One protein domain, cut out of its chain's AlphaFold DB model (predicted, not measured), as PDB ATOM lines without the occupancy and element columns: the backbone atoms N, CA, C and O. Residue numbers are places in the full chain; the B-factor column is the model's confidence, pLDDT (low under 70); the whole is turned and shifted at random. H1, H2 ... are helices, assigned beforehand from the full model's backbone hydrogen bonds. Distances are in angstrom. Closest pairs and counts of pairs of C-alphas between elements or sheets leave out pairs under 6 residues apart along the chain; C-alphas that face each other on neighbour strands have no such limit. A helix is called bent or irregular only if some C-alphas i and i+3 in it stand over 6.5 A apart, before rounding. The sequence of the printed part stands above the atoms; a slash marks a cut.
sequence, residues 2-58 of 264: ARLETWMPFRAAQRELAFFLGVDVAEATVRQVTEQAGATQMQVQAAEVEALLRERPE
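AT A GLANCE: This is residues 2 to 58 of the 264 residues of an uncharacterized protein of Ktedonobacter sp (UniProt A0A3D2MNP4). One long, straight helix, H3, runs out as an arm from a small head at its beginning, where the short helices H1 and H2 pack on its first turns. H2 and H3 meet near their first residues and make a corner like an L, while residues 39 to 58 stick out free of the head. The printed part has 57 residues, with three named helices in the order H1, H2, H3 and no named strand, and its class is all helix. The whole is extended, with a radius of gyration of the C-alphas of 16.3 A, and its C-alphas span 49 by 19 by 16 A, the arm making the length.

HOW THE PARTS SIT: H1, residues 2 to 5, is close to but not clearly touching H2, residues 10 to 21; their closest C-alphas are those of Leu 4 and Ala 13, 6.0 A apart. H1 touches H3, residues 27 to 55, the closest C-alphas being those of Ala 2 and Thr 34, 4.7 A apart. H3 touches H1 with residues 30 to 37 alone. H2 also touches H3, and its closest C-alphas are those of Arg 11 and Glu 27, 5.6 A apart. H2 touches H3 with residues 10 to 14 alone, and H3 touches H2 with residues 27 to 31 alone. The lines of H2 and H3 are about perpendicular, at 78 degrees. In H2 and H3 every O i to N i+4 pair is within hydrogen-bond range; H1, with 4 residues, is too short for such a pair, and its one O i to N i+3 pair is within range.

IN THESE COORDINATES: H1 begins at C-alpha 2, at (-12.839, -47.242, -7.363), and ends at Glu 5. H2 runs from Phe 10, with its C-alpha at (-6.987, -48.478, -14.690), to Leu 21, and is 16.0 A long from first to last C-alpha. H3 runs from Glu 27 to Glu 55, whose C-alpha is at (-38.726, -29.404, -0.055), and is 42.2 A long from first to last C-alpha. No helix is bent or irregular.

THE WHOLE: The two C-alphas farthest apart are those of Gly 22 and Glu 58, at 49.3 A. Residues 39 to 58 stand free, of which 39 to 55 belong to H3. Without them the body has 37 residues, spans 25 by 17 by 13 A and has a radius of gyration of 8.9 A. The links H1 to H2 and H2 to H3 are tight, with 4 and 5 residues. The printed part has no cut. The mean pLDDT of the printed part is 94.7, and no printed residue is under 70.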
ATOM      1  N   ALA A   2     -12.510 -48.635  -7.009       87.19
ATOM      2  CA  ALA A   2     -12.839 -47.242  -7.363       87.19
ATOM      3  C   ALA A   2     -11.978 -46.170  -6.660       87.19
ATOM      4  O   ALA A   2     -11.569 -45.203  -7.287       87.19
ATOM      5  N   ARG A   3     -11.624 -46.359  -5.376       88.94
ATOM      6  CA  ARG A   3     -10.762 -45.410  -4.646       88.94
ATOM      7  C   ARG A   3      -9.390 -45.200  -5.294       88.94
ATOM      8  O   ARG A   3      -8.911 -44.070  -5.284       88.94
ATOM      9  N   LEU A   4      -8.751 -46.248  -5.812       90.75
ATOM     10  CA  LEU A   4      -7.449 -46.108  -6.469       90.75
ATOM     11  C   LEU A   4      -7.613 -45.373  -7.804       90.75
ATOM     12  O   LEU A   4      -6.922 -44.399  -8.068       90.75
ATOM     13  N   GLU A   5      -8.635 -45.745  -8.564       88.75
ATOM     14  CA  GLU A   5      -8.931 -45.182  -9.886       88.75
ATOM     15  C   GLU A   5      -9.350 -43.710  -9.879       88.75
ATOM     16  O   GLU A   5      -9.404 -43.069 -10.921       88.75
ATOM     17  N   THR A   6      -9.601 -43.128  -8.702       85.69
ATOM     18  CA  THR A   6      -9.787 -41.672  -8.596       85.69
ATOM     19  C   THR A   6      -8.513 -40.868  -8.877       85.69
ATOM     20  O   THR A   6      -8.606 -39.659  -9.070       85.69
ATOM     21  N   TRP A   7      -7.330 -41.492  -8.872       89.25
ATOM     22  CA  TRP A   7      -6.057 -40.773  -9.019       89.25
ATOM     23  C   TRP A   7      -4.980 -41.506  -9.832       89.25
ATOM     24  O   TRP A   7      -3.904 -40.946 -10.037       89.25
ATOM     25  N   MET A   8      -5.240 -42.724 -10.315       93.06
ATOM     26  CA  MET A   8      -4.314 -43.460 -11.181       93.06
ATOM     27  C   MET A   8      -5.033 -44.107 -12.372       93.06
ATOM     28  O   MET A   8      -6.248 -44.257 -12.324       93.06
ATOM     29  N   PRO A   9      -4.305 -44.501 -13.434       93.31
ATOM     30  CA  PRO A   9      -4.891 -45.223 -14.564       93.31
ATOM     31  C   PRO A   9      -5.346 -46.653 -14.216       93.31
ATOM     32  O   PRO A   9      -4.657 -47.347 -13.466       93.31
ATOM     33  N   PHE A  10      -6.375 -47.153 -14.917       93.31
ATOM     34  CA  PHE A  10      -6.987 -48.478 -14.690       93.31
ATOM     35  C   PHE A  10      -6.009 -49.650 -14.639       93.31
ATOM     36  O   PHE A  10      -6.056 -50.510 -13.759       93.31
ATOM     37  N   ARG A  11      -5.057 -49.680 -15.574       93.75
ATOM     38  CA  ARG A  11      -4.028 -50.727 -15.602       93.75
ATOM     39  C   ARG A  11      -3.069 -50.632 -14.413       93.75
ATOM     40  O   ARG A  11      -2.553 -51.655 -13.972       93.75
ATOM     41  N   ALA A  12      -2.792 -49.428 -13.916       94.44
ATOM     42  CA  ALA A  12      -1.940 -49.257 -12.747       94.44
ATOM     43  C   ALA A  12      -2.651 -49.783 -11.499       94.44
ATOM     44  O   ALA A  12      -2.083 -50.629 -10.814       94.44
ATOM     45  N   ALA A  13      -3.912 -49.411 -11.253       93.94
ATOM     46  CA  ALA A  13      -4.576 -49.905 -10.048       93.94
ATOM     47  C   ALA A  13      -4.909 -51.390 -10.105       93.94
ATOM     48  O   ALA A  13      -4.869 -52.052  -9.073       93.94
ATOM     49  N   GLN A  14      -5.159 -51.941 -11.292       95.12
ATOM     50  CA  GLN A  14      -5.228 -53.386 -11.487       95.12
ATOM     51  C   GLN A  14      -3.974 -54.100 -10.945       95.12
ATOM     52  O   GLN A  14      -4.097 -55.112 -10.257       95.12
ATOM     53  N   ARG A  15      -2.776 -53.553 -11.190       95.00
ATOM     54  CA  ARG A  15      -1.513 -54.099 -10.661       95.00
ATOM     55  C   ARG A  15      -1.386 -53.915  -9.152       95.00
ATOM     56  O   ARG A  15      -0.962 -54.844  -8.476       95.00
ATOM     57  N   GLU A  16      -1.786 -52.759  -8.624       95.69
ATOM     58  CA  GLU A  16      -1.763 -52.503  -7.177       95.69
ATOM     59  C   GLU A  16      -2.708 -53.443  -6.409       95.69
ATOM     60  O   GLU A  16      -2.371 -53.916  -5.326       95.69
ATOM     61  N   LEU A  17      -3.875 -53.767  -6.977       93.50
ATOM     62  CA  LEU A  17      -4.815 -54.730  -6.394       93.50
ATOM     63  C   LEU A  17      -4.216 -56.140  -6.342       93.50
ATOM     64  O   LEU A  17      -4.295 -56.788  -5.299       93.50
ATOM     65  N   ALA A  18      -3.578 -56.586  -7.426       95.25
ATOM     66  CA  ALA A  18      -2.893 -57.874  -7.450       95.25
ATOM     67  C   ALA A  18      -1.734 -57.915  -6.441       95.25
ATOM     68  O   ALA A  18      -1.603 -58.878  -5.690       95.25
ATOM     69  N   PHE A  19      -0.937 -56.845  -6.362       95.94
ATOM     70  CA  PHE A  19       0.217 -56.771  -5.469       95.94
ATOM     71  C   PHE A  19      -0.168 -56.754  -3.984       95.94
ATOM     72  O   PHE A  19       0.349 -57.552  -3.206       95.94
ATOM     73  N   PHE A  20      -1.075 -55.861  -3.573       95.44
ATOM     74  CA  PHE A  20      -1.402 -55.681  -2.155       95.44
ATOM     75  C   PHE A  20      -2.448 -56.661  -1.629       95.44
ATOM     76  O   PHE A  20      -2.434 -56.972  -0.439       95.44
ATOM     77  N   LEU A  21      -3.377 -57.113  -2.477       94.56
ATOM     78  CA  LEU A  21      -4.498 -57.958  -2.052       94.56
ATOM     79  C   LEU A  21      -4.383 -59.402  -2.552       94.56
ATOM     80  O   LEU A  21      -5.177 -60.237  -2.129       94.56
ATOM     81  N   GLY A  22      -3.433 -59.707  -3.443       95.00
ATOM     82  CA  GLY A  22      -3.301 -61.036  -4.048       95.00
ATOM     83  C   GLY A  22      -4.467 -61.407  -4.969       95.00
ATOM     84  O   GLY A  22      -4.686 -62.588  -5.227       95.00
ATOM     85  N   VAL A  23      -5.247 -60.421  -5.426       92.69
ATOM     86  CA  VAL A  23      -6.429 -60.636  -6.270       92.69
ATOM     87  C   VAL A  23      -6.152 -60.146  -7.684       92.69
ATOM     88  O   VAL A  23      -6.010 -58.945  -7.916       92.69
ATOM     89  N   ASP A  24      -6.166 -61.070  -8.640       93.81
ATOM     90  CA  ASP A  24      -6.137 -60.736 -10.058       93.81
ATOM     91  C   ASP A  24      -7.519 -60.274 -10.528       93.81
ATOM     92  O   ASP A  24      -8.486 -61.035 -10.572       93.81
ATOM     93  N   VAL A  25      -7.609 -58.999 -10.899       93.12
ATOM     94  CA  VAL A  25      -8.812 -58.396 -11.483       93.12
ATOM     95  C   VAL A  25      -8.493 -57.966 -12.908       93.12
ATOM     96  O   VAL A  25      -7.425 -57.419 -13.164       93.12
ATOM     97  N   ALA A  26      -9.405 -58.189 -13.854       94.62
ATOM     98  CA  ALA A  26      -9.233 -57.675 -15.209       94.62
ATOM     99  C   ALA A  26      -9.331 -56.141 -15.224       94.62
ATOM    100  O   ALA A  26     -10.198 -55.555 -14.578       94.62
ATOM    101  N   GLU A  27      -8.492 -55.483 -16.025       93.44
ATOM    102  CA  GLU A  27      -8.495 -54.021 -16.178       93.44
ATOM    103  C   GLU A  27      -9.880 -53.478 -16.586       93.44
ATOM    104  O   GLU A  27     -10.345 -52.480 -16.039       93.44
ATOM    105  N   ALA A  28     -10.591 -54.198 -17.464       95.12
ATOM    106  CA  ALA A  28     -11.958 -53.869 -17.870       95.12
ATOM    107  C   ALA A  28     -12.952 -53.872 -16.692       95.12
ATOM    108  O   ALA A  28     -13.796 -52.984 -16.603       95.12
ATOM    109  N   THR A  29     -12.827 -54.822 -15.759       94.62
ATOM    110  CA  THR A  29     -13.666 -54.878 -14.552       94.62
ATOM    111  C   THR A  29     -13.400 -53.678 -13.651       94.62
ATOM    112  O   THR A  29     -14.337 -53.061 -13.145       94.62
ATOM    113  N   VAL A  30     -12.128 -53.312 -13.468       93.94
ATOM    114  CA  VAL A  30     -11.750 -52.160 -12.640       93.94
ATOM    115  C   VAL A  30     -12.303 -50.856 -13.228       93.94
ATOM    116  O   VAL A  30     -12.874 -50.041 -12.495       93.94
ATOM    117  N   ARG A  31     -12.212 -50.699 -14.554       94.38
ATOM    118  CA  ARG A  31     -12.807 -49.584 -15.296       94.38
ATOM    119  C   ARG A  31     -14.323 -49.523 -15.123       94.38
ATOM    120  O   ARG A  31     -14.830 -48.520 -14.633       94.38
ATOM    121  N   GLN A  32     -15.028 -50.607 -15.444       95.38
ATOM    122  CA  GLN A  32     -16.492 -50.666 -15.388       95.38
ATOM    123  C   GLN A  32     -17.027 -50.348 -13.987       95.38
ATOM    124  O   GLN A  32     -17.972 -49.577 -13.841       95.38
ATOM    125  N   VAL A  33     -16.415 -50.907 -12.938       94.38
ATOM    126  CA  VAL A  33     -16.821 -50.636 -11.551       94.38
ATOM    127  C   VAL A  33     -16.600 -49.168 -11.182       94.38
ATOM    128  O   VAL A  33     -17.412 -48.586 -10.465       94.38
ATOM    129  N   THR A  34     -15.519 -48.557 -11.667       94.25
ATOM    130  CA  THR A  34     -15.225 -47.141 -11.404       94.25
ATOM    131  C   THR A  34     -16.210 -46.224 -12.119       94.25
ATOM    132  O   THR A  34     -16.754 -45.314 -11.496       94.25
ATOM    133  N   GLU A  35     -16.495 -46.488 -13.393       94.12
ATOM    134  CA  GLU A  35     -17.491 -45.741 -14.168       94.12
ATOM    135  C   GLU A  35     -18.887 -45.874 -13.549       94.12
ATOM    136  O   GLU A  35     -19.583 -44.873 -13.373       94.12
ATOM    137  N   GLN A  36     -19.266 -47.081 -13.116       96.25
ATOM    138  CA  GLN A  36     -20.525 -47.313 -12.411       96.25
ATOM    139  C   GLN A  36     -20.586 -46.547 -11.083       96.25
ATOM    140  O   GLN A  36     -21.623 -45.971 -10.762       96.25
ATOM    141  N   ALA A  37     -19.492 -46.502 -10.317       95.50
ATOM    142  CA  ALA A  37     -19.431 -45.721  -9.083       95.50
ATOM    143  C   ALA A  37     -19.599 -44.216  -9.353       95.50
ATOM    144  O   ALA A  37     -20.342 -43.548  -8.632       95.50
ATOM    145  N   GLY A  38     -18.972 -43.696 -10.414       93.88
ATOM    146  CA  GLY A  38     -19.154 -42.313 -10.861       93.88
ATOM    147  C   GLY A  38     -20.598 -42.017 -11.274       93.88
ATOM    148  O   GLY A  38     -21.175 -41.025 -10.831       93.88
ATOM    149  N   ALA A  39     -21.224 -42.908 -12.048       96.06
ATOM    150  CA  ALA A  39     -22.628 -42.783 -12.440       96.06
ATOM    151  C   ALA A  39     -23.568 -42.785 -11.221       96.06
ATOM    152  O   ALA A  39     -24.463 -41.944 -11.126       96.06
ATOM    153  N   THR A  40     -23.331 -43.667 -10.248       96.94
ATOM    154  CA  THR A  40     -24.089 -43.689  -8.988       96.94
ATOM    155  C   THR A  40     -23.898 -42.393  -8.199       96.94
ATOM    156  O   THR A  40     -24.873 -41.826  -7.711       96.94
ATOM    157  N   GLN A  41     -22.671 -41.868  -8.105       94.19
ATOM    158  CA  GLN A  41     -22.418 -40.579  -7.453       94.19
ATOM    159  C   GLN A  41     -23.208 -39.447  -8.125       94.19
ATOM    160  O   GLN A  41     -23.807 -38.619  -7.436       94.19
ATOM    161  N   MET A  42     -23.257 -39.432  -9.460       96.19
ATOM    162  CA  MET A  42     -24.029 -38.443 -10.211       96.19
ATOM    163  C   MET A  42     -25.526 -38.517  -9.901       96.19
ATOM    164  O   MET A  42     -26.146 -37.465  -9.754       96.19
ATOM    165  N   GLN A  43     -26.085 -39.726  -9.786       97.81
ATOM    166  CA  GLN A  43     -27.494 -39.951  -9.444       97.81
ATOM    167  C   GLN A  43     -27.820 -39.489  -8.023       97.81
ATOM    168  O   GLN A  43     -28.814 -38.796  -7.825       97.81
ATOM    169  N   VAL A  44     -26.966 -39.811  -7.047       97.38
ATOM    170  CA  VAL A  44     -27.139 -39.370  -5.653       97.38
ATOM    171  C   VAL A  44     -27.155 -37.845  -5.565       97.38
ATOM    172  O   VAL A  44     -28.039 -37.274  -4.934       97.38
ATOM    173  N   GLN A  45     -26.219 -37.177  -6.240       97.38
ATOM    174  CA  GLN A  45     -26.150 -35.713  -6.256       97.38
ATOM    175  C   GLN A  45     -27.354 -35.082  -6.970       97.38
ATOM    176  O   GLN A  45     -27.850 -34.049  -6.533       97.38
ATOM    177  N   ALA A  46     -27.856 -35.699  -8.043       97.69
ATOM    178  CA  ALA A  46     -29.056 -35.219  -8.726       97.69
ATOM    179  C   ALA A  46     -30.307 -35.337  -7.838       97.69
ATOM    180  O   ALA A  46     -31.079 -34.386  -7.750       97.69
ATOM    181  N   ALA A  47     -30.468 -36.462  -7.135       98.19
ATOM    182  CA  ALA A  47     -31.566 -36.665  -6.191       98.19
ATOM    183  C   ALA A  47     -31.497 -35.693  -4.998       98.19
ATOM    184  O   ALA A  47     -32.528 -35.196  -4.552       98.19
ATOM    185  N   GLU A  48     -30.290 -35.377  -4.509       97.81
ATOM    186  CA  GLU A  48     -30.078 -34.351  -3.477       97.81
ATOM    187  C   GLU A  48     -30.575 -32.976  -3.952       97.81
ATOM    188  O   GLU A  48     -31.337 -32.318  -3.246       97.81
ATOM    189  N   VAL A  49     -30.217 -32.563  -5.172       98.06
ATOM    190  CA  VAL A  49     -30.689 -31.294  -5.753       98.06
ATOM    191  C   VAL A  49     -32.207 -31.292  -5.951       98.06
ATOM    192  O   VAL A  49     -32.865 -30.308  -5.611       98.06
ATOM    193  N   GLU A  50     -32.786 -32.382  -6.458       98.19
ATOM    194  CA  GLU A  50     -34.238 -32.507  -6.628       98.19
ATOM    195  C   GLU A  50     -34.980 -32.358  -5.292       98.19
ATOM    196  O   GLU A  50     -35.953 -31.602  -5.199       98.19
ATOM    197  N   ALA A  51     -34.493 -33.022  -4.240       98.06
ATOM    198  CA  ALA A  51     -35.057 -32.915  -2.901       98.06
ATOM    199  C   ALA A  51     -34.993 -31.473  -2.375       98.06
ATOM    200  O   ALA A  51     -36.010 -30.956  -1.914       98.06
ATOM    201  N   LEU A  52     -33.851 -30.790  -2.523       97.81
ATOM    202  CA  LEU A  52     -33.695 -29.389  -2.112       97.81
ATOM    203  C   LEU A  52     -34.671 -28.453  -2.834       97.81
ATOM    204  O   LEU A  52     -35.293 -27.603  -2.199       97.81
ATOM    205  N   LEU A  53     -34.848 -28.614  -4.146       96.50
ATOM    206  CA  LEU A  53     -35.754 -27.773  -4.937       96.50
ATOM    207  C   LEU A  53     -37.232 -28.000  -4.585       96.50
ATOM    208  O   LEU A  53     -38.034 -27.057  -4.634       96.50
ATOM    209  N   ARG A  54     -37.586 -29.241  -4.237       98.06
ATOM    210  CA  ARG A  54     -38.944 -29.655  -3.872       98.06
ATOM    211  C   ARG A  54     -39.311 -29.250  -2.449       98.06
ATOM    212  O   ARG A  54     -40.375 -28.678  -2.237       98.06
ATOM    213  N   GLU A  55     -38.458 -29.579  -1.487       97.69
ATOM    214  CA  GLU A  55     -38.726 -29.404  -0.055       97.69
ATOM    215  C   GLU A  55     -38.393 -27.994   0.426       97.69
ATOM    216  O   GLU A  55     -39.011 -27.517   1.372       97.69
ATOM    217  N   ARG A  56     -37.449 -27.322  -0.249       95.81
ATOM    218  CA  ARG A  56     -36.967 -25.973   0.079       95.81
ATOM    219  C   ARG A  56     -36.653 -25.817   1.572       95.81
ATOM    220  O   ARG A  56     -37.190 -24.909   2.212       95.81
ATOM    221  N   PRO A  57     -35.825 -26.714   2.143       96.81
ATOM    222  CA  PRO A  57     -35.456 -26.608   3.541       96.81
ATOM    223  C   PRO A  57     -34.701 -25.303   3.784       96.81
ATOM    224  O   PRO A  57     -34.055 -24.751   2.891       96.81
ATOM    225  N   GLU A  58     -34.767 -24.820   5.017       96.56
ATOM    226  CA  GLU A  58     -34.001 -23.651   5.411       96.56
ATOM    227  C   GLU A  58     -32.494 -23.936   5.301       96.56
ATOM    228  O   GLU A  58     -32.000 -24.935   5.828       96.56
TER     229      GLU A  58